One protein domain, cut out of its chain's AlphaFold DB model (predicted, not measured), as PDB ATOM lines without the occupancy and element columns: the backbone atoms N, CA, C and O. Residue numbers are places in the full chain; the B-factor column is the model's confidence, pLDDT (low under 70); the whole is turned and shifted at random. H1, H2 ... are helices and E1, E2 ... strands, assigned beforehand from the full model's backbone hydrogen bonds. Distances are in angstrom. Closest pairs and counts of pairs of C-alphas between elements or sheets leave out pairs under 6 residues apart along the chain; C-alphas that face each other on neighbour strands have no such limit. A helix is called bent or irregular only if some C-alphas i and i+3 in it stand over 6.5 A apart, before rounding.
ATOM      1  N   LEU A   4     208.128 215.501 140.517       70.56
ATOM      2  CA  LEU A   4     207.083 214.748 139.824       70.56
ATOM      3  C   LEU A   4     206.083 215.680 139.126       70.56
ATOM      4  O   LEU A   4     205.717 215.450 137.977       70.56
ATOM      5  N   PHE A   5     205.699 216.780 139.778       68.62
ATOM      6  CA  PHE A   5     204.815 217.778 139.176       68.62
ATOM      7  C   PHE A   5     205.511 218.528 138.032       68.62
ATOM      8  O   PHE A   5     204.898 218.816 137.011       68.62
ATOM      9  N   VAL A   6     206.812 218.810 138.151       69.19
ATOM     10  CA  VAL A   6     207.585 219.404 137.049       69.19
ATOM     11  C   VAL A   6     207.630 218.482 135.829       69.19
ATOM     12  O   VAL A   6     207.431 218.965 134.714       69.19
ATOM     13  N   ALA A   7     207.861 217.185 136.033       69.00
ATOM     14  CA  ALA A   7     207.824 216.186 134.968       69.00
ATOM     15  C   ALA A   7     206.425 216.104 134.335       69.00
ATOM     16  O   ALA A   7     206.300 216.188 133.114       69.00
ATOM     17  N   GLU A   8     205.374 216.086 135.162       69.00
ATOM     18  CA  GLU A   8     203.975 216.112 134.719       69.00
ATOM     19  C   GLU A   8     203.684 217.323 133.816       69.00
ATOM     20  O   GLU A   8     203.008 217.177 132.804       69.00
ATOM     21  N   LEU A   9     204.207 218.513 134.132       72.06
ATOM     22  CA  LEU A   9     204.022 219.705 133.294       72.06
ATOM     23  C   LEU A   9     204.807 219.656 131.978       72.06
ATOM     24  O   LEU A   9     204.347 220.209 130.983       72.06
ATOM     25  N   ASN A  10     205.983 219.028 131.966       69.94
ATOM     26  CA  ASN A  10     206.825 218.940 130.772       69.94
ATOM     27  C   ASN A  10     206.307 217.899 129.766       69.94
ATOM     28  O   ASN A  10     206.473 218.079 128.562       69.94
ATOM     29  N   GLU A  11     205.672 216.831 130.249       69.44
ATOM     30  CA  GLU A  11     205.110 215.768 129.408       69.44
ATOM     31  C   GLU A  11     203.661 216.047 128.983       69.44
ATOM     32  O   GLU A  11     203.160 215.453 128.024       69.44
ATOM     33  N   ARG A  12     202.963 216.962 129.668       71.19
ATOM     34  CA  ARG A  12     201.562 217.259 129.370       71.19
ATOM     35  C   ARG A  12     201.380 218.279 128.263       71.19
ATOM     36  O   ARG A  12     201.821 219.422 128.328       71.19
ATOM     37  N   LEU A  13     200.540 217.890 127.311       80.25
ATOM     38  CA  LEU A  13     199.743 218.834 126.545       80.25
ATOM     39  C   LEU A  13     198.703 219.467 127.481       80.25
ATOM     40  O   LEU A  13     197.898 218.750 128.077       80.25
ATOM     41  N   PHE A  14     198.677 220.796 127.590       85.12
ATOM     42  CA  PHE A  14     197.586 221.475 128.295       85.12
ATOM     43  C   PHE A  14     196.324 221.417 127.436       85.12
ATOM     44  O   PHE A  14     196.268 221.994 126.345       85.12
ATOM     45  N   THR A  15     195.322 220.691 127.932       90.12
ATOM     46  CA  THR A  15     194.067 220.417 127.226       90.12
ATOM     47  C   THR A  15     192.894 221.197 127.824       90.12
ATOM     48  O   THR A  15     193.069 222.151 128.584       90.12
ATOM     49  N   HIS A  16     191.675 220.831 127.430       95.69
ATOM     50  CA  HIS A  16     190.449 221.509 127.826       95.69
ATOM     51  C   HIS A  16     189.800 220.796 129.012       95.69
ATOM     52  O   HIS A  16     189.836 219.571 129.104       95.69
ATOM     53  N   PHE A  17     189.156 221.553 129.892       97.12
ATOM     54  CA  PHE A  17     188.300 221.017 130.942       97.12
ATOM     55  C   PHE A  17     186.844 221.287 130.572       97.12
ATOM     56  O   PHE A  17     186.392 222.429 130.601       97.12
ATOM     57  N   THR A  18     186.099 220.251 130.195       95.94
ATOM     58  CA  THR A  18     184.686 220.375 129.800       95.94
ATOM     59  C   THR A  18     183.895 219.188 130.335       95.94
ATOM     60  O   THR A  18     184.441 218.095 130.504       95.94
ATOM     61  N   HIS A  19     182.605 219.385 130.626       92.69
ATOM     62  CA  HIS A  19     181.753 218.345 131.219       92.69
ATOM     63  C   HIS A  19     182.360 217.721 132.497       92.69
ATOM     64  O   HIS A  19     182.290 216.510 132.700       92.69
ATOM     65  N   GLY A  20     183.018 218.538 133.329       92.62
ATOM     66  CA  GLY A  20     183.628 218.095 134.587       92.62
ATOM     67  C   GLY A  20     184.893 217.238 134.449       92.62
ATOM     68  O   GLY A  20     185.305 216.629 135.433       92.62
ATOM     69  N   ALA A  21     185.511 217.164 133.266       94.88
ATOM     70  CA  ALA A  21     186.705 216.354 133.045       94.88
ATOM     71  C   ALA A  21     187.690 217.003 132.064       94.88
ATOM     72  O   ALA A  21     187.315 217.798 131.202       94.88
ATOM     73  N   TRP A  22     188.956 216.596 132.159       95.00
ATOM     74  CA  TRP A  22     189.965 216.879 131.139       95.00
ATOM     75  C   TRP A  22     189.631 216.117 129.853       95.00
ATOM     76  O   TRP A  22     189.378 214.911 129.887       95.00
ATOM     77  N   ARG A  23     189.607 216.810 128.713       94.69
ATOM     78  CA  ARG A  23     189.232 216.257 127.406       94.69
ATOM     79  C   ARG A  23     190.295 216.562 126.367       94.69
ATOM     80  O   ARG A  23     190.853 217.657 126.339       94.69
ATOM     81  N   ALA A  24     190.530 215.598 125.481       92.56
ATOM     82  CA  ALA A  24     191.346 215.815 124.297       92.56
ATOM     83  C   ALA A  24     190.690 216.873 123.384       92.56
ATOM     84  O   ALA A  24     189.457 216.870 123.251       92.56
ATOM     85  N   PRO A  25     191.480 217.773 122.774       94.25
ATOM     86  CA  PRO A  25     190.967 218.758 121.825       94.25
ATOM     87  C   PRO A  25     190.446 218.077 120.551       94.25
ATOM     88  O   PRO A  25     190.957 217.030 120.153       94.25
ATOM     89  N   TYR A  26     189.438 218.664 119.906       95.06
ATOM     90  CA  TYR A  26     189.077 218.317 118.525       95.06
ATOM     91  C   TYR A  26     190.029 218.965 117.522       95.06
ATOM     92  O   TYR A  26     190.315 218.398 116.464       95.06
ATOM     93  N   SER A  27     190.509 220.157 117.862       92.56
ATOM     94  CA  SER A  27     191.520 220.876 117.108       92.56
ATOM     95  C   SER A  27     192.876 220.166 117.143       92.56
ATOM     96  O   SER A  27     193.318 219.664 118.176       92.56
ATOM     97  N   GLN A  28     193.580 220.191 116.012       92.94
ATOM     98  CA  GLN A  28     194.983 219.771 115.914       92.94
ATOM     99  C   GLN A  28     195.958 220.944 116.096       92.94
ATOM    100  O   GLN A  28     197.175 220.767 116.037       92.94
ATOM    101  N   ARG A  29     195.441 222.160 116.304       95.00
ATOM    102  CA  ARG A  29     196.251 223.371 116.401       95.00
ATOM    103  C   ARG A  29     196.923 223.444 117.766       95.00
ATOM    104  O   ARG A  29     196.260 223.419 118.802       95.00
ATOM    105  N   LEU A  30     198.245 223.571 117.755       94.00
ATOM    106  CA  LEU A  30     199.069 223.712 118.950       94.00
ATOM    107  C   LEU A  30     199.761 225.071 118.937       94.00
ATOM    108  O   LEU A  30     200.308 225.469 117.911       94.00
ATOM    109  N   ALA A  31     199.791 225.747 120.083       91.75
ATOM    110  CA  ALA A  31     200.613 226.936 120.273       91.75
ATOM    111  C   ALA A  31     201.759 226.629 121.236       91.75
ATOM    112  O   ALA A  31     201.563 225.998 122.279       91.75
ATOM    113  N   ALA A  32     202.960 227.080 120.875       89.25
ATOM    114  CA  ALA A  32     204.114 227.036 121.760       89.25
ATOM    115  C   ALA A  32     204.033 228.191 122.763       89.25
ATOM    116  O   ALA A  32     203.853 229.348 122.387       89.25
ATOM    117  N   VAL A  33     204.198 227.873 124.041       88.12
ATOM    118  CA  VAL A  33     204.275 228.847 125.127       88.12
ATOM    119  C   VAL A  33     205.711 228.888 125.596       88.12
ATOM    120  O   VAL A  33     206.212 227.914 126.156       88.12
ATOM    121  N   ARG A  34     206.388 230.004 125.335       84.94
ATOM    122  CA  ARG A  34     207.752 230.218 125.811       84.94
ATOM    123  C   ARG A  34     207.714 230.587 127.289       84.94
ATOM    124  O   ARG A  34     206.989 231.502 127.679       84.94
ATOM    125  N   LEU A  35     208.505 229.877 128.080       78.12
ATOM    126  CA  LEU A  35     208.721 230.218 129.475       78.12
ATOM    127  C   LEU A  35     209.659 231.425 129.603       78.12
ATOM    128  O   LEU A  35     210.598 231.538 128.810       78.12
ATOM    129  N   PRO A  36     209.450 232.301 130.599       78.94
ATOM    130  CA  PRO A  36     210.436 233.309 130.963       78.94
ATOM    131  C   PRO A  36     211.786 232.649 131.254       78.94
ATOM    132  O   PRO A  36     211.843 231.609 131.907       78.94
ATOM    133  N   ASP A  37     212.854 233.234 130.715       72.88
ATOM    134  CA  ASP A  37     214.251 232.918 131.039       72.88
ATOM    135  C   ASP A  37     214.700 231.465 130.811       72.88
ATOM    136  O   ASP A  37     215.747 231.039 131.295       72.88
ATOM    137  N   THR A  38     213.952 230.694 130.013       67.81
ATOM    138  CA  THR A  38     214.372 229.354 129.589       67.81
ATOM    139  C   THR A  38     214.176 229.161 128.089       67.81
ATOM    140  O   THR A  38     213.295 229.751 127.462       67.81
ATOM    141  N   SER A  39     214.985 228.284 127.494       70.69
ATOM    142  CA  SER A  39     214.750 227.791 126.133       70.69
ATOM    143  C   SER A  39     213.580 226.801 126.060       70.69
ATOM    144  O   SER A  39     213.172 226.419 124.963       70.69
ATOM    145  N   ALA A  40     213.031 226.386 127.207       71.25
ATOM    146  CA  ALA A  40     211.933 225.442 127.271       71.25
ATOM    147  C   ALA A  40     210.617 226.100 126.830       71.25
ATOM    148  O   ALA A  40     210.290 227.240 127.176       71.25
ATOM    149  N   SER A  41     209.838 225.342 126.063       78.94
ATOM    150  CA  SER A  41     208.501 225.735 125.638       78.94
ATOM    151  C   SER A  41     207.502 224.650 125.988       78.94
ATOM    152  O   SER A  41     207.734 223.479 125.681       78.94
ATOM    153  N   TRP A  42     206.369 225.044 126.549       85.69
ATOM    154  CA  TRP A  42     205.211 224.167 126.665       85.69
ATOM    155  C   TRP A  42     204.366 224.225 125.397       85.69
ATOM    156  O   TRP A  42     204.517 225.129 124.571       85.69
ATOM    157  N   ARG A  43     203.453 223.267 125.241       89.38
ATOM    158  CA  ARG A  43     202.455 223.285 124.170       89.38
ATOM    159  C   ARG A  43     201.060 223.316 124.769       89.38
ATOM    160  O   ARG A  43     200.745 222.535 125.665       89.38
ATOM    161  N   ILE A  44     200.226 224.202 124.241       92.81
ATOM    162  CA  ILE A  44     198.801 224.256 124.561       92.81
ATOM    163  C   ILE A  44     197.993 223.824 123.343       92.81
ATOM    164  O   ILE A  44     198.321 224.189 122.209       92.81
ATOM    165  N   ALA A  45     196.932 223.057 123.574       94.56
ATOM    166  CA  ALA A  45     195.942 222.785 122.545       94.56
ATOM    167  C   ALA A  45     195.096 224.038 122.320       94.56
ATOM    168  O   ALA A  45     194.541 224.580 123.273       94.56
ATOM    169  N   CYS A  46     195.001 224.516 121.084       97.12
ATOM    170  CA  CYS A  46     194.182 225.676 120.765       97.12
ATOM    171  C   CYS A  46     192.801 225.223 120.325       97.12
ATOM    172  O   CYS A  46     192.671 224.636 119.251       97.12
ATOM    173  N   ALA A  47     191.788 225.523 121.136       97.69
ATOM    174  CA  ALA A  47     190.406 225.181 120.840       97.69
ATOM    175  C   ALA A  47     189.962 225.767 119.490       97.69
ATOM    176  O   ALA A  47     190.289 226.917 119.158       97.69
ATOM    177  N   ASP A  48     189.219 224.956 118.738       96.88
ATOM    178  CA  ASP A  48     188.417 225.374 117.587       96.88
ATOM    179  C   ASP A  48     186.942 225.564 117.988       96.88
ATOM    180  O   ASP A  48     186.581 225.434 119.160       96.88
ATOM    181  N   ALA A  49     186.077 225.863 117.017       97.19
ATOM    182  CA  ALA A  49     184.648 226.057 117.259       97.19
ATOM    183  C   ALA A  49     183.979 224.853 117.952       97.19
ATOM    184  O   ALA A  49     183.184 225.043 118.869       97.19
ATOM    185  N   ARG A  50     184.353 223.613 117.604       97.69
ATOM    186  CA  ARG A  50     183.761 222.391 118.183       97.69
ATOM    187  C   ARG A  50     184.176 222.209 119.637       97.69
ATOM    188  O   ARG A  50     183.390 221.759 120.470       97.69
ATOM    189  N   ASP A  51     185.421 222.554 119.962       98.19
ATOM    190  CA  ASP A  51     185.906 222.564 121.342       98.19
ATOM    191  C   ASP A  51     185.159 223.598 122.198       98.19
ATOM    192  O   ASP A  51     184.790 223.300 123.338       98.19
ATOM    193  N   MET A  52     184.904 224.786 121.641       98.12
ATOM    194  CA  MET A  52     184.159 225.855 122.309       98.12
ATOM    195  C   MET A  52     182.689 225.471 122.512       98.12
ATOM    196  O   MET A  52     182.193 225.547 123.634       98.12
ATOM    197  N   GLU A  53     182.012 224.981 121.473       97.56
ATOM    198  CA  GLU A  53     180.638 224.467 121.552       97.56
ATOM    199  C   GLU A  53     180.512 223.379 122.621       97.56
ATOM    200  O   GLU A  53     179.626 223.437 123.477       97.56
ATOM    201  N   ARG A  54     181.455 222.427 122.651       97.50
ATOM    202  CA  ARG A  54     181.513 221.391 123.688       97.50
ATOM    203  C   ARG A  54     181.695 221.983 125.088       97.50
ATOM    204  O   ARG A  54     181.132 221.450 126.044       97.50
ATOM    205  N   ALA A  55     182.474 223.052 125.240       97.69
ATOM    206  CA  ALA A  55     182.644 223.715 126.528       97.69
ATOM    207  C   ALA A  55     181.334 224.345 127.019       97.69
ATOM    208  O   ALA A  55     180.964 224.123 128.171       97.69
ATOM    209  N   PHE A  56     180.609 225.048 126.144       97.44
ATOM    210  CA  PHE A  56     179.318 225.657 126.476       97.44
ATOM    211  C   PHE A  56     178.229 224.622 126.751       97.44
ATOM    212  O   PHE A  56     177.544 224.720 127.767       97.44
ATOM    213  N   HIS A  57     178.103 223.601 125.902       95.69
ATOM    214  CA  HIS A  57     177.119 222.531 126.079       95.69
ATOM    215  C   HIS A  57     177.329 221.762 127.395       95.69
ATOM    216  O   HIS A  57     176.383 221.260 127.998       95.69
ATOM    217  N   GLY A  58     178.574 221.687 127.873       92.31
ATOM    218  CA  GLY A  58     178.904 221.028 129.132       92.31
ATOM    219  C   GLY A  58     178.552 221.811 130.395       92.31
ATOM    220  O   GLY A  58     178.720 221.255 131.485       92.31
ATOM    221  N   LEU A  59     178.101 223.065 130.283       95.94
ATOM    222  CA  LEU A  59     177.762 223.892 131.437       95.94
ATOM    223  C   LEU A  59     176.370 223.566 131.995       95.94
ATOM    224  O   LEU A  59     175.370 223.568 131.282       95.94
ATOM    225  N   ARG A  60     176.285 223.366 133.315       89.81
ATOM    226  CA  ARG A  60     175.017 223.204 134.047       89.81
ATOM    227  C   ARG A  60     174.547 224.531 134.635       89.81
ATOM    228  O   ARG A  60     174.969 224.919 135.719       89.81
ATOM    229  N   GLN A  61     173.645 225.210 133.937       83.25
ATOM    230  CA  GLN A  61     173.186 226.557 134.312       83.25
ATOM    231  C   GLN A  61     172.042 226.549 135.336       83.25
ATOM    232  O   GLN A  61     171.790 227.547 136.004       83.25
ATOM    233  N   THR A  62     171.361 225.414 135.494       79.25
ATOM    234  CA  THR A  62     170.216 225.254 136.398       79.25
ATOM    235  C   THR A  62     170.623 224.632 137.740       79.25
ATOM    236  O   THR A  62     171.727 224.102 137.901       79.25
ATOM    237  N   GLY A  63     169.740 224.729 138.736       87.31
ATOM    238  CA  GLY A  63     169.947 224.184 140.081       87.31
ATOM    239  C   GLY A  63     170.567 225.168 141.079       87.31
ATOM    240  O   GLY A  63     170.857 226.323 140.758       87.31
ATOM    241  N   ALA A  64     170.750 224.704 142.316       91.69
ATOM    242  CA  ALA A  64     171.379 225.495 143.366       91.69
ATOM    243  C   ALA A  64     172.858 225.777 143.028       91.69
ATOM    244  O   ALA A  64     173.537 224.895 142.490       91.69
ATOM    245  N   PRO A  65     173.380 226.979 143.336       92.38
ATOM    246  CA  PRO A  65     174.807 227.254 143.230       92.38
ATOM    247  C   PRO A  65     175.652 226.270 144.057       92.38
ATOM    248  O   PRO A  65     175.218 225.846 145.133       92.38
ATOM    249  N   PRO A  66     176.861 225.904 143.590       93.88
ATOM    250  CA  PRO A  66     177.754 225.045 144.356       93.88
ATOM    251  C   PRO A  66     178.178 225.739 145.663       93.88
ATOM    252  O   PRO A  66     178.333 226.963 145.688       93.88
ATOM    253  N   PRO A  67     178.399 224.994 146.758       94.69
ATOM    254  CA  PRO A  67     178.805 225.589 148.024       94.69
ATOM    255  C   PRO A  67     180.203 226.218 147.908       94.69
ATOM    256  O   PRO A  67     181.167 225.558 147.526       94.69
ATOM    257  N   LEU A  68     180.336 227.488 148.301       94.50
ATOM    258  CA  LEU A  68     181.604 228.226 148.205       94.50
ATOM    259  C   LEU A  68     182.681 227.722 149.170       94.50
ATOM    260  O   LEU A  68     183.862 227.723 148.831       94.50
ATOM    261  N   ARG A  69     182.298 227.290 150.379       94.94
ATOM    262  CA  ARG A  69     183.260 226.921 151.432       94.94
ATOM    263  C   ARG A  69     184.223 225.798 150.995       94.94
ATOM    264  O   ARG A  69     185.424 226.005 151.151       94.94
ATOM    265  N   PRO A  70     183.767 224.670 150.410       96.69
ATOM    266  CA  PRO A  70     184.672 223.658 149.858       96.69
ATOM    267  C   PRO A  70     185.581 224.181 148.740       96.69
ATOM    268  O   PRO A  70     186.755 223.831 148.701       96.69
ATOM    269  N   MET A  71     185.070 225.044 147.853       96.81
ATOM    270  CA  MET A  71     185.865 225.609 146.756       96.81
ATOM    271  C   MET A  71     186.997 226.503 147.279       96.81
ATOM    272  O   MET A  71     188.126 226.420 146.808       96.81
ATOM    273  N   ILE A  72     186.706 227.333 148.285       95.81
ATOM    274  CA  ILE A  72     187.696 228.195 148.942       95.81
ATOM    275  C   ILE A  72     188.740 227.355 149.688       95.81
ATOM    276  O   ILE A  72     189.929 227.651 149.591       95.81
ATOM    277  N   ALA A  73     188.322 226.298 150.391       95.81
ATOM    278  CA  ALA A  73     189.248 225.383 151.059       95.81
ATOM    279  C   ALA A  73     190.220 224.735 150.058       95.81
ATOM    280  O   ALA A  73     191.429 224.836 150.234       95.81
ATOM    281  N   ALA A  74     189.705 224.208 148.942       96.56
ATOM    282  CA  ALA A  74     190.530 223.589 147.904       96.56
ATOM    283  C   ALA A  74     191.543 224.561 147.267       96.56
ATOM    284  O   ALA A  74     192.631 224.154 146.865       96.56
ATOM    285  N   LEU A  75     191.211 225.855 147.181       96.25
ATOM    286  CA  LEU A  75     192.160 226.885 146.752       96.25
ATOM    287  C   LEU A  75     193.280 227.089 147.778       96.25
ATOM    288  O   LEU A  75     194.446 227.191 147.395       96.25
ATOM    289  N   HIS A  76     192.945 227.140 149.068       95.06
ATOM    290  CA  HIS A  76     193.943 227.253 150.131       95.06
ATOM    291  C   HIS A  76     194.910 226.065 150.142       95.06
ATOM    292  O   HIS A  76     196.113 226.289 150.281       95.06
ATOM    293  N   ASP A  77     194.414 224.852 149.899       95.50
ATOM    294  CA  ASP A  77     195.220 223.626 149.883       95.50
ATOM    295  C   ASP A  77     196.306 223.628 148.793       95.50
ATOM    296  O   ASP A  77     197.340 222.983 148.945       95.50
ATOM    297  N   ILE A  78     196.118 224.385 147.705       94.94
ATOM    298  CA  ILE A  78     197.103 224.495 146.616       94.94
ATOM    299  C   ILE A  78     197.929 225.783 146.648       94.94
ATOM    300  O   ILE A  78     198.656 226.049 145.689       94.94
ATOM    301  N   ARG A  79     197.835 226.603 147.706       95.69
ATOM    302  CA  ARG A  79     198.458 227.942 147.776       95.69
ATOM    303  C   ARG A  79     199.948 227.940 147.413       95.69
ATOM    304  O   ARG A  79     200.399 228.818 146.680       95.69
ATOM    305  N   GLU A  80     200.711 226.984 147.926       94.19
ATOM    306  CA  GLU A  80     202.154 226.909 147.667       94.19
ATOM    307  C   GLU A  80     202.450 226.395 146.255       94.19
ATOM    308  O   GLU A  80     203.297 226.942 145.546       94.19
ATOM    309  N   THR A  81     201.711 225.377 145.806       93.94
ATOM    310  CA  THR A  81     201.848 224.810 144.460       93.94
ATOM    311  C   THR A  81     201.527 225.846 143.389       93.94
ATOM    312  O   THR A  81     202.262 225.963 142.407       93.94
ATOM    313  N   ILE A  82     200.460 226.626 143.582       95.38
ATOM    314  CA  ILE A  82     200.063 227.662 142.635       95.38
ATOM    315  C   ILE A  82     201.062 228.819 142.634       95.38
ATOM    316  O   ILE A  82     201.432 229.264 141.555       95.38
ATOM    317  N   ALA A  83     201.589 229.238 143.789       95.25
ATOM    318  CA  ALA A  83     202.638 230.259 143.845       95.25
ATOM    319  C   ALA A  83     203.900 229.827 143.084       95.25
ATOM    320  O   ALA A  83     204.452 230.581 142.285       95.25
ATOM    321  N   ALA A  84     204.317 228.571 143.258       92.75
ATOM    322  CA  ALA A  84     205.449 228.026 142.521       92.75
ATOM    323  C   ALA A  84     205.175 227.941 141.006       92.75
ATOM    324  O   ALA A  84     206.084 228.151 140.205       92.75
ATOM    325  N   ALA A  85     203.935 227.648 140.595       92.31
ATOM    326  CA  ALA A  85     203.541 227.689 139.187       92.31
ATOM    327  C   ALA A  85     203.606 229.111 138.617       92.31
ATOM    328  O   ALA A  85     204.190 229.306 137.554       92.31
ATOM    329  N   ARG A  86     203.083 230.103 139.347       94.75
ATOM    330  CA  ARG A  86     203.141 231.515 138.949       94.75
ATOM    331  C   ARG A  86     204.576 232.004 138.787       94.75
ATOM    332  O   ARG A  86     204.870 232.665 137.797       94.75
ATOM    333  N   LEU A  87     205.480 231.596 139.679       93.19
ATOM    334  CA  LEU A  87     206.898 231.938 139.572       93.19
ATOM    335  C   LEU A  87     207.508 231.427 138.259       93.19
ATOM    336  O   LEU A  87     208.205 232.170 137.575       93.19
ATOM    337  N   ARG A  88     207.189 230.189 137.856       89.56
ATOM    338  CA  ARG A  88     207.622 229.630 136.560       89.56
ATOM    339  C   ARG A  88     206.987 230.330 135.362       89.56
ATOM    340  O   ARG A  88     207.591 230.374 134.299       89.56
ATOM    341  N   GLU A  89     205.789 230.870 135.532       92.00
ATOM    342  CA  GLU A  89     205.114 231.716 134.545       92.00
ATOM    343  C   GLU A  89     205.652 233.163 134.534       92.00
ATOM    344  O   GLU A  89     205.210 233.970 133.718       92.00
ATOM    345  N   GLY A  90     206.627 233.491 135.394       93.44
ATOM    346  CA  GLY A  90     207.301 234.793 135.449       93.44
ATOM    347  C   GLY A  90     206.681 235.797 136.414       93.44
ATOM    348  O   GLY A  90     206.922 236.995 136.278       93.44
ATOM    349  N   PHE A  91     205.869 235.335 137.365       94.62
ATOM    350  CA  PHE A  91     205.146 236.186 138.305       94.62
ATOM    351  C   PHE A  91     205.388 235.750 139.754       94.62
ATOM    352  O   PHE A  91     205.053 234.634 140.149       94.62
ATOM    353  N   ALA A  92     205.904 236.661 140.576       94.88
ATOM    354  CA  ALA A  92     205.935 236.531 142.027       94.88
ATOM    355  C   ALA A  92     204.531 236.820 142.587       94.88
ATOM    356  O   ALA A  92     204.206 237.932 143.003       94.88
ATOM    357  N   ASP A  93     203.669 235.808 142.528       94.31
ATOM    358  CA  ASP A  93     202.244 235.897 142.836       94.31
ATOM    359  C   ASP A  93     201.834 234.741 143.750       94.31
ATOM    360  O   ASP A  93     202.181 233.585 143.511       94.31
ATOM    361  N   THR A  94     201.091 235.047 144.808       92.06
ATOM    362  CA  THR A  94     200.625 234.056 145.780       92.06
ATOM    363  C   THR A  94     199.120 234.158 145.928       92.06
ATOM    364  O   THR A  94     198.528 235.228 145.770       92.06
ATOM    365  N   LEU A  95     198.474 233.039 146.266       90.69
ATOM    366  CA  LEU A  95     197.051 233.053 146.570       90.69
ATOM    367  C   LEU A  95     196.811 233.783 147.899       90.69
ATOM    368  O   LEU A  95     196.782 233.164 148.962       90.69
ATOM    369  N   GLY A  96     196.661 235.104 147.828       84.12
ATOM    370  CA  GLY A  96     196.362 235.977 148.959       84.12
ATOM    371  C   GLY A  96     194.927 235.826 149.475       84.12
ATOM    372  O   GLY A  96     194.312 234.761 149.394       84.12
ATOM    373  N   LYS A  97     194.381 236.904 150.041       83.50
ATOM    374  CA  LYS A  97     192.968 236.957 150.428       83.50
ATOM    375  C   LYS A  97     192.107 237.051 149.167       83.50
ATOM    376  O   LYS A  97     192.352 237.906 148.322       83.50
ATOM    377  N   LEU A  98     191.094 236.194 149.060       85.00
ATOM    378  CA  LEU A  98     190.129 236.270 147.967       85.00
ATOM    379  C   LEU A  98     189.242 237.516 148.147       85.00
ATOM    380  O   LEU A  98     188.737 237.737 149.255       85.00
ATOM    381  N   PRO A  99     189.033 238.335 147.102       75.94
ATOM    382  CA  PRO A  99     188.033 239.389 147.154       75.94
ATOM    383  C   PRO A  99     186.643 238.773 147.349       75.94
ATOM    384  O   PRO A  99     186.285 237.784 146.714       75.94
ATOM    385  N   VAL A 100     185.880 239.341 148.286       59.78
ATOM    386  CA  VAL A 100     184.671 238.713 148.857       59.78
ATOM    387  C   VAL A 100     183.465 238.787 147.913       59.78
ATOM    388  O   VAL A 100     182.502 238.049 148.093       59.78
ATOM    389  N   SER A 101     183.501 239.634 146.883       70.62
ATOM    390  CA  SER A 101     182.414 239.724 145.912       70.62
ATOM    391  C   SER A 101     182.900 240.296 144.588       70.62
ATOM    392  O   SER A 101     183.591 241.316 144.560       70.62
ATOM    393  N   LEU A 102     182.511 239.639 143.499       81.88
ATOM    394  CA  LEU A 102     182.590 240.176 142.151       81.88
ATOM    395  C   LEU A 102     181.223 239.956 141.488       81.88
ATOM    396  O   LEU A 102     180.944 238.841 141.048       81.88
ATOM    397  N   PRO A 103     180.344 240.971 141.450       80.06
ATOM    398  CA  PRO A 103     179.053 240.824 140.797       80.06
ATOM    399  C   PRO A 103     179.252 240.668 139.286       80.06
ATOM    400  O   PRO A 103     179.913 241.493 138.653       80.06
ATOM    401  N   LEU A 104     178.678 239.610 138.709       88.00
ATOM    402  CA  LEU A 104     178.600 239.419 137.261       88.00
ATOM    403  C   LEU A 104     177.203 239.829 136.759       88.00
ATOM    404  O   LEU A 104     176.218 239.610 137.469       88.00
ATOM    405  N   PRO A 105     177.093 240.458 135.576       84.00
ATOM    406  CA  PRO A 105     175.843 241.032 135.099       84.00
ATOM    407  C   PRO A 105     174.908 239.958 134.544       84.00
ATOM    408  O   PRO A 105     175.169 239.386 133.493       84.00
ATOM    409  N   GLY A 106     173.771 239.744 135.205       84.81
ATOM    410  CA  GLY A 106     172.728 238.833 134.729       84.81
ATOM    411  C   GLY A 106     172.984 237.362 135.067       84.81
ATOM    412  O   GLY A 106     173.723 237.033 135.993       84.81
ATOM    413  N   GLN A 107     172.310 236.476 134.334       82.88
ATOM    414  CA  GLN A 107     172.442 235.023 134.454       82.88
ATOM    415  C   GLN A 107     173.319 234.531 133.297       82.88
ATOM    416  O   GLN A 107     173.098 234.933 132.155       82.88
ATOM    417  N   GLY A 108     174.342 233.730 133.606       84.56
ATOM    418  CA  GLY A 108     175.324 233.217 132.647       84.56
ATOM    419  C   GLY A 108     174.737 232.320 131.539       84.56
ATOM    420  O   GLY A 108     173.527 232.115 131.472       84.56
ATOM    421  N   PRO A 109     175.594 231.759 130.666       94.56
ATOM    422  CA  PRO A 109     177.026 231.566 130.859       94.56
ATOM    423  C   PRO A 109     177.849 232.758 130.357       94.56
ATOM    424  O   PRO A 109     177.496 233.399 129.372       94.56
ATOM    425  N   PHE A 110     178.985 233.014 131.004       96.44
ATOM    426  CA  PHE A 110     179.936 234.044 130.574       96.44
ATOM    427  C   PHE A 110     181.172 233.437 129.920       96.44
ATOM    428  O   PHE A 110     181.576 232.316 130.233       96.44
ATOM    429  N   VAL A 111     181.836 234.219 129.077       97.81
ATOM    430  CA  VAL A 111     183.223 233.952 128.676       97.81
ATOM    431  C   VAL A 111     184.158 234.742 129.574       97.81
ATOM    432  O   VAL A 111     183.949 235.927 129.793       97.81
ATOM    433  N   LEU A 112     185.221 234.118 130.070       98.12
ATOM    434  CA  LEU A 112     186.324 234.815 130.727       98.12
ATOM    435  C   LEU A 112     187.563 234.741 129.850       98.12
ATOM    436  O   LEU A 112     188.073 233.651 129.602       98.12
ATOM    437  N   LEU A 113     188.083 235.899 129.457       98.31
ATOM    438  CA  LEU A 113     189.412 236.031 128.872       98.31
ATOM    439  C   LEU A 113     190.319 236.695 129.906       98.31
ATOM    440  O   LEU A 113     190.056 237.823 130.326       98.31
ATOM    441  N   SER A 114     191.378 236.006 130.336       98.06
ATOM    442  CA  SER A 114     192.282 236.531 131.369       98.06
ATOM    443  C   SER A 114     193.700 236.752 130.857       98.06
ATOM    444  O   SER A 114     194.273 235.882 130.202       98.06
ATOM    445  N   ALA A 115     194.308 237.879 131.221       96.94
ATOM    446  CA  ALA A 115     195.722 238.145 130.991       96.94
ATOM    447  C   ALA A 115     196.608 237.237 131.862       96.94
ATOM    448  O   ALA A 115     196.233 236.868 132.976       96.94
ATOM    449  N   ALA A 116     197.820 236.924 131.390       95.56
ATOM    450  CA  ALA A 116     198.756 236.086 132.146       95.56
ATOM    451  C   ALA A 116     199.223 236.756 133.446       95.56
ATOM    452  O   ALA A 116     199.561 236.078 134.410       95.56
ATOM    453  N   SER A 117     199.210 238.088 133.474       95.81
ATOM    454  CA  SER A 117     199.623 238.932 134.593       95.81
ATOM    455  C   SER A 117     198.508 239.228 135.596       95.81
ATOM    456  O   SER A 117     198.683 240.093 136.448       95.81
ATOM    457  N   LEU A 118     197.337 238.599 135.477       95.75
ATOM    458  CA  LEU A 118     196.283 238.768 136.471       95.75
ATOM    459  C   LEU A 118     196.699 238.062 137.779       95.75
ATOM    460  O   LEU A 118     197.111 236.902 137.712       95.75
ATOM    461  N   PRO A 119     196.583 238.705 138.956       95.62
ATOM    462  CA  PRO A 119     196.831 238.046 140.233       95.62
ATOM    463  C   PRO A 119     195.928 236.833 140.429       95.62
ATOM    464  O   PRO A 119     194.714 236.895 140.203       95.62
ATOM    465  N   VAL A 120     196.501 235.739 140.916       95.94
ATOM    466  CA  VAL A 120     195.803 234.457 141.036       95.94
ATOM    467  C   VAL A 120     194.599 234.524 141.981       95.94
ATOM    468  O   VAL A 120     193.575 233.898 141.722       95.94
ATOM    469  N   GLY A 121     194.669 235.340 143.039       95.00
ATOM    470  CA  GLY A 121     193.537 235.577 143.943       95.00
ATOM    471  C   GLY A 121     192.359 236.278 143.262       95.00
ATOM    472  O   GLY A 121     191.207 235.916 143.502       95.00
ATOM    473  N   GLN A 122     192.637 237.229 142.363       95.06
ATOM    474  CA  GLN A 122     191.599 237.899 141.580       95.06
ATOM    475  C   GLN A 122     190.974 236.930 140.576       95.06
ATOM    476  O   GLN A 122     189.753 236.858 140.461       95.06
ATOM    477  N   LEU A 123     191.807 236.153 139.884       96.06
ATOM    478  CA  LEU A 123     191.358 235.131 138.945       96.06
ATOM    479  C   LEU A 123     190.448 234.096 139.619       96.06
ATOM    480  O   LEU A 123     189.355 233.819 139.128       96.06
ATOM    481  N   ALA A 124     190.859 233.579 140.780       96.56
ATOM    482  CA  ALA A 124     190.064 232.647 141.569       96.56
ATOM    483  C   ALA A 124     188.701 233.240 141.962       96.56
ATOM    484  O   ALA A 124     187.690 232.548 141.882       96.56
ATOM    485  N   ALA A 125     188.646 234.525 142.317       95.56
ATOM    486  CA  ALA A 125     187.387 235.191 142.645       95.56
ATOM    487  C   ALA A 125     186.425 235.281 141.453       95.56
ATOM    488  O   ALA A 125     185.232 235.043 141.620       95.56
ATOM    489  N   VAL A 126     186.936 235.568 140.249       95.81
ATOM    490  CA  VAL A 126     186.119 235.590 139.023       95.81
ATOM    491  C   VAL A 126     185.557 234.197 138.729       95.81
ATOM    492  O   VAL A 126     184.381 234.066 138.396       95.81
ATOM    493  N   LEU A 127     186.368 233.148 138.894       96.88
ATOM    494  CA  LEU A 127     185.929 231.763 138.702       96.88
ATOM    495  C   LEU A 127     184.860 231.360 139.727       96.88
ATOM    496  O   LEU A 127     183.852 230.759 139.359       96.88
ATOM    497  N   LEU A 128     185.040 231.723 141.001       95.81
ATOM    498  CA  LEU A 128     184.033 231.499 142.040       95.81
ATOM    499  C   LEU A 128     182.730 232.235 141.710       95.81
ATOM    500  O   LEU A 128     181.668 231.620 141.764       95.81
ATOM    501  N   ALA A 129     182.804 233.507 141.307       94.94
ATOM    502  CA  ALA A 129     181.637 234.284 140.898       94.94
ATOM    503  C   ALA A 129     180.912 233.636 139.709       94.94
ATOM    504  O   ALA A 129     179.711 233.392 139.792       94.94
ATOM    505  N   GLY A 130     181.644 233.246 138.660       94.69
ATOM    506  CA  GLY A 130     181.083 232.547 137.501       94.69
ATOM    507  C   GLY A 130     180.377 231.243 137.878       94.69
ATOM    508  O   GLY A 130     179.278 230.971 137.398       94.69
ATOM    509  N   ALA A 131     180.948 230.466 138.804       94.75
ATOM    510  CA  ALA A 131     180.300 229.264 139.324       94.75
ATOM    511  C   ALA A 131     179.003 229.574 140.100       94.75
ATOM    512  O   ALA A 131     178.074 228.766 140.097       94.75
ATOM    513  N   GLN A 132     178.889 230.740 140.741       93.38
ATOM    514  CA  GLN A 132     177.662 231.138 141.439       93.38
ATOM    515  C   GLN A 132     176.566 231.653 140.491       93.38
ATOM    516  O   GLN A 132     175.390 231.406 140.751       93.38
ATOM    517  N   THR A 133     176.921 232.302 139.376       90.44
ATOM    518  CA  THR A 133     175.991 233.099 138.542       90.44
ATOM    519  C   THR A 133     175.542 232.428 137.235       90.44
ATOM    520  O   THR A 133     175.158 233.113 136.292       90.44
ATOM    521  N   GLY A 134     175.609 231.098 137.138       88.50
ATOM    522  CA  GLY A 134     175.118 230.345 135.969       88.50
ATOM    523  C   GLY A 134     176.210 229.785 135.052       88.50
ATOM    524  O   GLY A 134     175.905 229.070 134.107       88.50
ATOM    525  N   GLY A 135     177.479 230.019 135.369       95.06
ATOM    526  CA  GLY A 135     178.611 229.330 134.763       95.06
ATOM    527  C   GLY A 135     179.481 230.182 133.851       95.06
ATOM    528  O   GLY A 135     179.142 231.308 133.484       95.06
ATOM    529  N   LEU A 136     180.658 229.645 133.538       96.94
ATOM    530  CA  LEU A 136     181.731 230.388 132.895       96.94
ATOM    531  C   LEU A 136     182.629 229.457 132.068       96.94
ATOM    532  O   LEU A 136     183.105 228.432 132.562       96.94
ATOM    533  N   VAL A 137     182.869 229.840 130.812       98.38
ATOM    534  CA  VAL A 137     183.906 229.258 129.955       98.38
ATOM    535  C   VAL A 137     185.137 230.146 130.037       98.38
ATOM    536  O   VAL A 137     185.130 231.296 129.603       98.38
ATOM    537  N   TRP A 138     186.208 229.619 130.614       98.56
ATOM    538  CA  TRP A 138     187.451 230.348 130.794       98.56
ATOM    539  C   TRP A 138     188.456 230.007 129.704       98.56
ATOM    540  O   TRP A 138     188.765 228.840 129.469       98.56
ATOM    541  N   LYS A 139     189.033 231.041 129.097       98.25
ATOM    542  CA  LYS A 139     190.238 230.940 128.292       98.25
ATOM    543  C   LYS A 139     191.366 231.753 128.940       98.25
ATOM    544  O   LYS A 139     191.326 232.990 128.908       98.25
ATOM    545  N   PRO A 140     192.384 231.104 129.529       97.88
ATOM    546  CA  PRO A 140     193.548 231.807 130.049       97.88
ATOM    547  C   PRO A 140     194.429 232.343 128.915       97.88
ATOM    548  O   PRO A 140     194.439 231.833 127.789       97.88
ATOM    549  N   ALA A 141     195.222 233.374 129.198       96.06
ATOM    550  CA  ALA A 141     196.363 233.704 128.356       96.06
ATOM    551  C   ALA A 141     197.337 232.510 128.301       96.06
ATOM    552  O   ALA A 141     197.530 231.850 129.322       96.06
ATOM    553  N   PRO A 142     198.008 232.267 127.158       94.25
ATOM    554  CA  PRO A 142     198.933 231.141 127.017       94.25
ATOM    555  C   PRO A 142     200.002 231.076 128.118       94.25
ATOM    556  O   PRO A 142     200.287 230.006 128.645       94.25
ATOM    557  N   GLY A 143     200.538 232.233 128.526       93.69
ATOM    558  CA  GLY A 143     201.548 232.343 129.586       93.69
ATOM    559  C   GLY A 143     201.060 232.024 131.006       93.69
ATOM    560  O   GLY A 143     201.863 232.084 131.924       93.69
ATOM    561  N   ALA A 144     199.776 231.709 131.199       94.62
ATOM    562  CA  ALA A 144     199.199 231.290 132.480       94.62
ATOM    563  C   ALA A 144     198.594 229.872 132.424       94.62
ATOM    564  O   ALA A 144     197.695 229.534 133.195       94.62
ATOM    565  N   ALA A 145     199.023 229.043 131.466       93.44
ATOM    566  CA  ALA A 145     198.426 227.729 131.239       93.44
ATOM    567  C   ALA A 145     198.579 226.769 132.433       93.44
ATOM    568  O   ALA A 145     197.664 225.983 132.691       93.44
ATOM    569  N   VAL A 146     199.683 226.840 133.186       92.62
ATOM    570  CA  VAL A 146     199.933 225.946 134.328       92.62
ATOM    571  C   VAL A 146     199.062 226.331 135.504       92.62
ATOM    572  O   VAL A 146     198.381 225.474 136.073       92.62
ATOM    573  N   SER A 147     199.060 227.611 135.869       95.38
ATOM    574  CA  SER A 147     198.212 228.090 136.953       95.38
ATOM    575  C   SER A 147     196.734 227.893 136.623       95.38
ATOM    576  O   SER A 147     195.965 227.482 137.493       95.38
ATOM    577  N   ALA A 148     196.345 228.050 135.357       96.62
ATOM    578  CA  ALA A 148     194.998 227.734 134.907       96.62
ATOM    579  C   ALA A 148     194.635 226.256 135.030       96.62
ATOM    580  O   ALA A 148     193.557 225.923 135.532       96.62
ATOM    581  N   HIS A 149     195.554 225.365 134.659       94.81
ATOM    582  CA  HIS A 149     195.372 223.929 134.835       94.81
ATOM    583  C   HIS A 149     195.154 223.556 136.304       94.81
ATOM    584  O   HIS A 149     194.230 222.812 136.629       94.81
ATOM    585  N   LEU A 150     195.974 224.104 137.202       94.94
ATOM    586  CA  LEU A 150     195.877 223.872 138.644       94.94
ATOM    587  C   LEU A 150     194.569 224.400 139.238       94.94
ATOM    588  O   LEU A 150     193.893 223.669 139.960       94.94
ATOM    589  N   LEU A 151     194.184 225.634 138.903       97.31
ATOM    590  CA  LEU A 151     192.926 226.221 139.364       97.31
ATOM    591  C   LEU A 151     191.727 225.392 138.902       97.31
ATOM    592  O   LEU A 151     190.842 225.087 139.699       97.31
ATOM    593  N   MET A 152     191.707 224.971 137.636       97.62
ATOM    594  CA  MET A 152     190.604 224.173 137.114       97.62
ATOM    595  C   MET A 152     190.591 222.745 137.679       97.62
ATOM    596  O   MET A 152     189.517 222.202 137.927       97.62
ATOM    597  N   ARG A 153     191.760 222.155 137.973       95.38
ATOM    598  CA  ARG A 153     191.868 220.845 138.641       95.38
ATOM    599  C   ARG A 153     191.160 220.837 139.996       95.38
ATOM    600  O   ARG A 153     190.527 219.835 140.318       95.38
ATOM    601  N   VAL A 154     191.268 221.919 140.771       96.50
ATOM    602  CA  VAL A 154     190.658 221.994 142.109       96.50
ATOM    603  C   VAL A 154     189.236 222.545 142.092       96.50
ATOM    604  O   VAL A 154     188.372 222.029 142.793       96.50
ATOM    605  N   LEU A 155     188.959 223.563 141.271       97.88
ATOM    606  CA  LEU A 155     187.647 224.210 141.240       97.88
ATOM    607  C   LEU A 155     186.637 223.467 140.368       97.88
ATOM    608  O   LEU A 155     185.462 223.404 140.725       97.88
ATOM    609  N   GLY A 156     187.070 222.909 139.237       96.94
ATOM    610  CA  GLY A 156     186.195 222.289 138.241       96.94
ATOM    611  C   GLY A 156     185.269 221.211 138.820       96.94
ATOM    612  O   GLY A 156     184.053 221.320 138.640       96.94
ATOM    613  N   PRO A 157     185.790 220.217 139.566       96.62
ATOM    614  CA  PRO A 157     184.966 219.181 140.196       96.62
ATOM    615  C   PRO A 157     183.961 219.722 141.223       96.62
ATOM    616  O   PRO A 157     182.872 219.176 141.375       96.62
ATOM    617  N   LEU A 158     184.310 220.811 141.914       96.88
ATOM    618  CA  LEU A 158     183.485 221.416 142.962       96.88
ATOM    619  C   LEU A 158     182.456 222.411 142.410       96.88
ATOM    620  O   LEU A 158     181.482 222.730 143.086       96.88
ATOM    621  N   ALA A 159     182.634 222.879 141.175       96.38
ATOM    622  CA  ALA A 159     181.771 223.874 140.548       96.38
ATOM    623  C   ALA A 159     180.418 223.323 140.064       96.38
ATOM    624  O   ALA A 159     179.659 224.052 139.429       96.38
ATOM    625  N   GLY A 160     180.111 222.040 140.284       94.38
ATOM    626  CA  GLY A 160     178.825 221.451 139.890       94.38
ATOM    627  C   GLY A 160     178.559 221.490 138.380       94.38
ATOM    628  O   GLY A 160     177.409 221.565 137.956       94.38
ATOM    629  N   GLY A 161     179.616 221.481 137.559       96.12
ATOM    630  CA  GLY A 161     179.512 221.616 136.104       96.12
ATOM    631  C   GLY A 161     179.316 223.054 135.612       96.12
ATOM    632  O   GLY A 161     178.931 223.240 134.467       96.12
ATOM    633  N   ARG A 162     179.562 224.075 136.442       96.69
ATOM    634  CA  ARG A 162     179.446 225.496 136.055       96.69
ATOM    635  C   ARG A 162     180.742 226.131 135.572       96.69
ATOM    636  O   ARG A 162     180.729 227.281 135.155       96.69
ATOM    637  N   LEU A 163     181.854 225.409 135.611       97.94
ATOM    638  CA  LEU A 163     183.118 225.881 135.063       97.94
ATOM    639  C   LEU A 163     183.563 224.976 133.925       97.94
ATOM    640  O   LEU A 163     183.575 223.750 134.051       97.94
ATOM    641  N   ALA A 164     183.972 225.608 132.835       98.31
ATOM    642  CA  ALA A 164     184.703 224.984 131.750       98.31
ATOM    643  C   ALA A 164     185.957 225.812 131.460       98.31
ATOM    644  O   ALA A 164     185.989 227.019 131.693       98.31
ATOM    645  N   MET A 165     186.996 225.164 130.948       98.56
ATOM    646  CA  MET A 165     188.202 225.828 130.479       98.56
ATOM    647  C   MET A 165     188.559 225.318 129.095       98.56
ATOM    648  O   MET A 165     188.629 224.109 128.869       98.56
ATOM    649  N   VAL A 166     188.860 226.237 128.194       98.12
ATOM    650  CA  VAL A 166     189.484 225.929 126.912       98.12
ATOM    651  C   VAL A 166     190.822 226.641 126.832       98.12
ATOM    652  O   VAL A 166     190.999 227.743 127.340       98.12
ATOM    653  N   GLN A 167     191.788 225.981 126.214       97.06
ATOM    654  CA  GLN A 167     193.119 226.526 125.998       97.06
ATOM    655  C   GLN A 167     193.177 227.118 124.592       97.06
ATOM    656  O   GLN A 167     192.408 226.729 123.710       97.06
ATOM    657  N   GLY A 168     194.088 228.058 124.376       96.00
ATOM    658  CA  GLY A 168     194.396 228.533 123.036       96.00
ATOM    659  C   GLY A 168     195.127 229.855 123.003       96.00
ATOM    660  O   GLY A 168     195.524 230.408 124.029       96.00
ATOM    661  N   ASP A 169     195.307 230.367 121.804       94.88
ATOM    662  CA  ASP A 169     196.016 231.606 121.525       94.88
ATOM    663  C   ASP A 169     195.057 232.804 121.428       94.88
ATOM    664  O   ASP A 169     193.985 232.810 122.047       94.88
ATOM    665  N   HIS A 170     195.485 233.864 120.744       93.31
ATOM    666  CA  HIS A 170     194.689 235.076 120.567       93.31
ATOM    667  C   HIS A 170     193.466 234.821 119.680       93.31
ATOM    668  O   HIS A 170     192.385 235.289 120.028       93.31
ATOM    669  N   ASP A 171     193.595 233.998 118.637       95.06
ATOM    670  CA  ASP A 171     192.493 233.666 117.727       95.06
ATOM    671  C   ASP A 171     191.392 232.878 118.447       95.06
ATOM    672  O   ASP A 171     190.209 233.183 118.309       95.06
ATOM    673  N   THR A 172     191.772 231.916 119.303       96.69
ATOM    674  CA  THR A 172     190.808 231.222 120.179       96.69
ATOM    675  C   THR A 172     190.074 232.212 121.088       96.69
ATOM    676  O   THR A 172     188.866 232.092 121.287       96.69
ATOM    677  N   GLY A 173     190.792 233.191 121.651       96.44
ATOM    678  CA  GLY A 173     190.192 234.227 122.494       96.44
ATOM    679  C   GLY A 173     189.210 235.115 121.729       96.44
ATOM    680  O   GLY A 173     188.121 235.384 122.231       96.44
ATOM    681  N   ALA A 174     189.565 235.519 120.508       95.75
ATOM    682  CA  ALA A 174     188.715 236.342 119.656       95.75
ATOM    683  C   ALA A 174     187.422 235.628 119.257       95.75
ATOM    684  O   ALA A 174     186.344 236.209 119.368       95.75
ATOM    685  N   ALA A 175     187.517 234.352 118.877       96.44
ATOM    686  CA  ALA A 175     186.350 233.535 118.570       96.44
ATOM    687  C   ALA A 175     185.411 233.399 119.783       96.44
ATOM    688  O   ALA A 175     184.210 233.628 119.659       96.44
ATOM    689  N   LEU A 176     185.954 233.110 120.974       96.69
ATOM    690  CA  LEU A 176     185.160 232.992 122.203       96.69
ATOM    691  C   LEU A 176     184.453 234.292 122.598       96.69
ATOM    692  O   LEU A 176     183.309 234.238 123.040       96.69
ATOM    693  N   ALA A 177     185.105 235.448 122.440       96.12
ATOM    694  CA  ALA A 177     184.515 236.745 122.787       96.12
ATOM    695  C   ALA A 177     183.208 237.037 122.024       96.12
ATOM    696  O   ALA A 177     182.379 237.804 122.507       96.12
ATOM    697  N   GLY A 178     183.013 236.419 120.852       94.06
ATOM    698  CA  GLY A 178     181.793 236.535 120.055       94.06
ATOM    699  C   GLY A 178     180.666 235.567 120.435       94.06
ATOM    700  O   GLY A 178     179.578 235.684 119.880       94.06
ATOM    701  N   MET A 179     180.890 234.609 121.344       95.69
ATOM    702  CA  MET A 179     179.920 233.535 121.626       95.69
ATOM    703  C   MET A 179     178.946 233.843 122.767       95.69
ATOM    704  O   MET A 179     177.852 233.285 122.805       95.69
ATOM    705  N   ALA A 180     179.340 234.684 123.722       94.81
ATOM    706  CA  ALA A 180     178.530 235.029 124.890       94.81
ATOM    707  C   ALA A 180     179.001 236.362 125.493       94.81
ATOM    708  O   ALA A 180     180.110 236.809 125.181       94.81
ATOM    709  N   PRO A 181     178.220 236.990 126.396       95.38
ATOM    710  CA  PRO A 181     178.714 238.104 127.194       95.38
ATOM    711  C   PRO A 181     180.026 237.722 127.878       95.38
ATOM    712  O   PRO A 181     180.134 236.668 128.515       95.38
ATOM    713  N   TRP A 182     181.041 238.564 127.720       96.12
ATOM    714  CA  TRP A 182     182.397 238.196 128.096       96.12
ATOM    715  C   TRP A 182     183.022 239.177 129.085       96.12
ATOM    716  O   TRP A 182     182.666 240.354 129.166       96.12
ATOM    717  N   ILE A 183     183.947 238.648 129.872       96.44
ATOM    718  CA  ILE A 183     184.661 239.311 130.949       96.44
ATOM    719  C   ILE A 183     186.117 239.410 130.521       96.44
ATOM    720  O   ILE A 183     186.765 238.391 130.252       96.44
ATOM    721  N   TRP A 184     186.643 240.628 130.504       97.06
ATOM    722  CA  TRP A 184     188.078 240.851 130.423       97.06
ATOM    723  C   TRP A 184     188.658 240.904 131.830       97.06
ATOM    724  O   TRP A 184     188.193 241.687 132.656       97.06
ATOM    725  N   ALA A 185     189.682 240.104 132.113       96.44
ATOM    726  CA  ALA A 185     190.375 240.147 133.393       96.44
ATOM    727  C   ALA A 185     191.878 240.361 133.190       96.44
ATOM    728  O   ALA A 185     192.626 239.435 132.875       96.44
ATOM    729  N   GLY A 186     192.332 241.598 133.372       95.00
ATOM    730  CA  GLY A 186     193.713 241.997 133.130       95.00
ATOM    731  C   GLY A 186     194.011 243.416 133.623       95.00
ATOM    732  O   GLY A 186     193.097 244.150 133.990       95.00
ATOM    733  N   PRO A 187     195.291 243.819 133.660       90.19
ATOM    734  CA  PRO A 187     195.690 245.129 134.181       90.19
ATOM    735  C   PRO A 187     195.314 246.292 133.247       90.19
ATOM    736  O   PRO A 187     195.048 247.399 133.709       90.19
ATOM    737  N   GLY A 188     195.292 246.043 131.936       89.25
ATOM    738  CA  GLY A 188     195.023 247.037 130.900       89.25
ATOM    739  C   GLY A 188     193.651 246.874 130.259       89.25
ATOM    740  O   GLY A 188     192.830 246.069 130.701       89.25
ATOM    741  N   ASP A 189     193.417 247.652 129.211       91.94
ATOM    742  CA  ASP A 189     192.226 247.520 128.375       91.94
ATOM    743  C   ASP A 189     192.210 246.176 127.634       91.94
ATOM    744  O   ASP A 189     193.272 245.585 127.399       91.94
ATOM    745  N   PRO A 190     191.017 245.658 127.291       91.88
ATOM    746  CA  PRO A 190     190.921 244.501 126.417       91.88
ATOM    747  C   PRO A 190     191.592 244.790 125.063       91.88
ATOM    748  O   PRO A 190     191.661 245.949 124.645       91.88
ATOM    749  N   PRO A 191     192.061 243.758 124.339       88.62
ATOM    750  CA  PRO A 191     192.582 243.939 122.989       88.62
ATOM    751  C   PRO A 191     191.575 244.684 122.100       88.62
ATOM    752  O   PRO A 191     190.428 244.260 121.984       88.62
ATOM    753  N   ALA A 192     192.013 245.767 121.450       88.44
ATOM    754  CA  ALA A 192     191.137 246.681 120.703       88.44
ATOM    755  C   ALA A 192     190.356 246.021 119.549       88.44
ATOM    756  O   ALA A 192     189.339 246.547 119.113       88.44
ATOM    757  N   ALA A 193     190.824 244.871 119.057       89.94
ATOM    758  CA  ALA A 193     190.161 244.098 118.008       89.94
ATOM    759  C   ALA A 193     188.942 243.289 118.502       89.94
ATOM    760  O   ALA A 193     188.269 242.657 117.691       89.94
ATOM    761  N   LEU A 194     188.671 243.261 119.812       91.19
ATOM    762  CA  LEU A 194     187.552 242.522 120.399       91.19
ATOM    763  C   LEU A 194     186.338 243.432 120.645       91.19
ATOM    764  O   LEU A 194     186.512 244.613 120.949       91.19
ATOM    765  N   PRO A 195     185.102 242.896 120.570       91.44
ATOM    766  CA  PRO A 195     183.907 243.634 120.984       91.44
ATOM    767  C   PRO A 195     184.014 244.036 122.458       91.44
ATOM    768  O   PRO A 195     184.627 243.313 123.231       91.44
ATOM    769  N   ALA A 196     183.401 245.142 122.884       93.88
ATOM    770  CA  ALA A 196     183.506 245.592 124.275       93.88
ATOM    771  C   ALA A 196     183.069 244.498 125.283       93.88
ATOM    772  O   ALA A 196     182.032 243.860 125.073       93.88
ATOM    773  N   PRO A 197     183.828 244.261 126.373       95.06
ATOM    774  CA  PRO A 197     183.451 243.285 127.387       95.06
ATOM    775  C   PRO A 197     182.258 243.777 128.207       95.06
ATOM    776  O   PRO A 197     182.124 244.968 128.487       95.06
ATOM    777  N   ALA A 198     181.438 242.840 128.680       93.56
ATOM    778  CA  ALA A 198     180.359 243.126 129.623       93.56
ATOM    779  C   ALA A 198     180.904 243.567 130.992       93.56
ATOM    780  O   ALA A 198     180.293 244.385 131.676       93.56
ATOM    781  N   VAL A 199     182.061 243.028 131.394       93.88
ATOM    782  CA  VAL A 199     182.759 243.393 132.633       93.88
ATOM    783  C   VAL A 199     184.255 243.455 132.385       93.88
ATOM    784  O   VAL A 199     184.829 242.566 131.758       93.88
ATOM    785  N   THR A 200     184.905 244.472 132.946       94.88
ATOM    786  CA  THR A 200     186.365 244.530 133.033       94.88
ATOM    787  C   THR A 200     186.805 244.407 134.485       94.88
ATOM    788  O   THR A 200     186.422 245.210 135.332       94.88
ATOM    789  N   VAL A 201     187.635 243.409 134.767       93.94
ATOM    790  CA  VAL A 201     188.240 243.154 136.073       93.94
ATOM    791  C   VAL A 201     189.698 243.579 136.014       93.94
ATOM    792  O   VAL A 201     190.507 242.945 135.337       93.94
ATOM    793  N   ARG A 202     190.032 244.645 136.744       93.56
ATOM    794  CA  ARG A 202     191.399 245.167 136.827       93.56
ATOM    795  C   ARG A 202     192.032 244.812 138.154       93.56
ATOM    796  O   ARG A 202     191.380 244.842 139.195       93.56
ATOM    797  N   ALA A 203     193.317 244.508 138.102       89.75
ATOM    798  CA  ALA A 203     194.129 244.251 139.273       89.75
ATOM    799  C   ALA A 203     195.577 244.675 138.991       89.75
ATOM    800  O   ALA A 203     195.997 244.642 137.828       89.75
TER     801      ALA A 203
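Overview. This is residues 4 to 203 of the 209 residues of an uncharacterized protein of Rhodobacteraceae bacterium HLUCCA12 (UniProt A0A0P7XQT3). A twisted sheet of five parallel strands forms the core, with H5 and H6 covering one face and H2 and H7 the other; H3 and H4, which meet at a corner, pack on H6 on its outer side. The hairpin of E1 and E2 lies beside the edge strand E7, the hairpin of E3 and E4 lies by the beginning of H6, and H1 is at the periphery, near E4. The printed part has 200 residues, with seven named helices and nine named strands in the order H1 E1 E2 E3 E4 H2 H3 H4 E5 H5 E6 H6 E7 H7 E8 E9. The large sheet has the order E7 E6 E5 E8 E9, the two small sheets are antiparallel, and the class is mixed, helices and strands. The whole is compact, with a radius of gyration of the C-alphas of 15.3 A and spans of 45 by 34 by 32 A.

Along the chain. H1 is residues 4 to 11 and begins with C-alpha 4 at (207.083, 214.748, 139.824). E1 is residues 16 to 18, E2 residues 21 to 23, E3 residues 30 to 34 and E4 residues 41 to 45. H2 is residues 49 to 57, 12.1 A long; H3 is residues 68 to 77, 14.5 A; H4 is residues 79 to 88, 14.6 A. E5, residues 110 to 114, is 12.6 A long and begins with C-alpha 110 at (179.936, 234.044, 130.574). H5 is residues 120 to 132, 18.4 A long, and E6 is residues 136 to 140, 12.2 A. H6, residues 142 to 155, is 19.4 A long and irregular: C-alphas 143 and 146 are 8.1 A apart. E7 is residues 163 to 165, H7 residues 170 to 177 and E8 residues 182 to 185. E9 is residues 199 to 201 and ends with C-alpha 201 at (188.240, 243.154, 136.073).

Arrangement. In the large sheet N 164 and O 136 are 3.0 A apart between E7 and E6, N 139 and O 112 2.8 A between E6 and E5, N 183 and O 111 2.7 A between E5 and E8, and N 201 and O 184 2.8 A between E8 and E9, each within hydrogen-bond range. The units E5, H5, E6 and E6, H6, E7, two parallel neighbour strands with a helix between, have right-handed crossovers; so has the split unit E7, H7, E8, with E6 and E5 between its strands. The large sheet and its helices form three layers, helices on both faces of a sheet: H5, at a height over the sheet of 8.9 A, is on the same face as H6, at 8.5 A, and H2, at 10.2 A, and H7, at 9.4 A, are on the opposite face. H4 and H6 touch at a shallow tilt of 13 degrees, opposite ways, with the closest C-alphas, of Ala 85 and Ser 147, 5.8 A apart. H3 touches residues 151 to 155 of H6, with the C-alphas of Met 71 and Leu 155 closest at 6.0 A. In the hairpin E1 and E2, N 18 and O 21 are 2.9 A apart; the closest C-alphas of E1 and E7, of Phe 17 and Met 165, are 4.8 A apart. In the hairpin E3 and E4, N 33 and O 42 are 2.8 A apart; Val 33 of E3 and Pro 142 of H6 have the closest C-alphas, 6.1 A apart. H1 and H6 are close but not clearly touching, the C-alphas of Leu 9 and Val 146 being 7.5 A apart. Every O i to N i+4 pair is within hydrogen-bond range in H1, H2, H3, H4, H5 and H7, and 8 of 10 are in H6.

Size, cuts and confidence. The two C-alphas farthest apart, of Ser 39 and Gly 63, are 47.1 A apart. The printed part has no cut. The links from H4 to E5, 21 residues, and from E8 to E9, 13 residues, are long. The mean pLDDT of the printed part is 91.7; residues 5 to 8, 10 to 11, 38 and 100 are under 70.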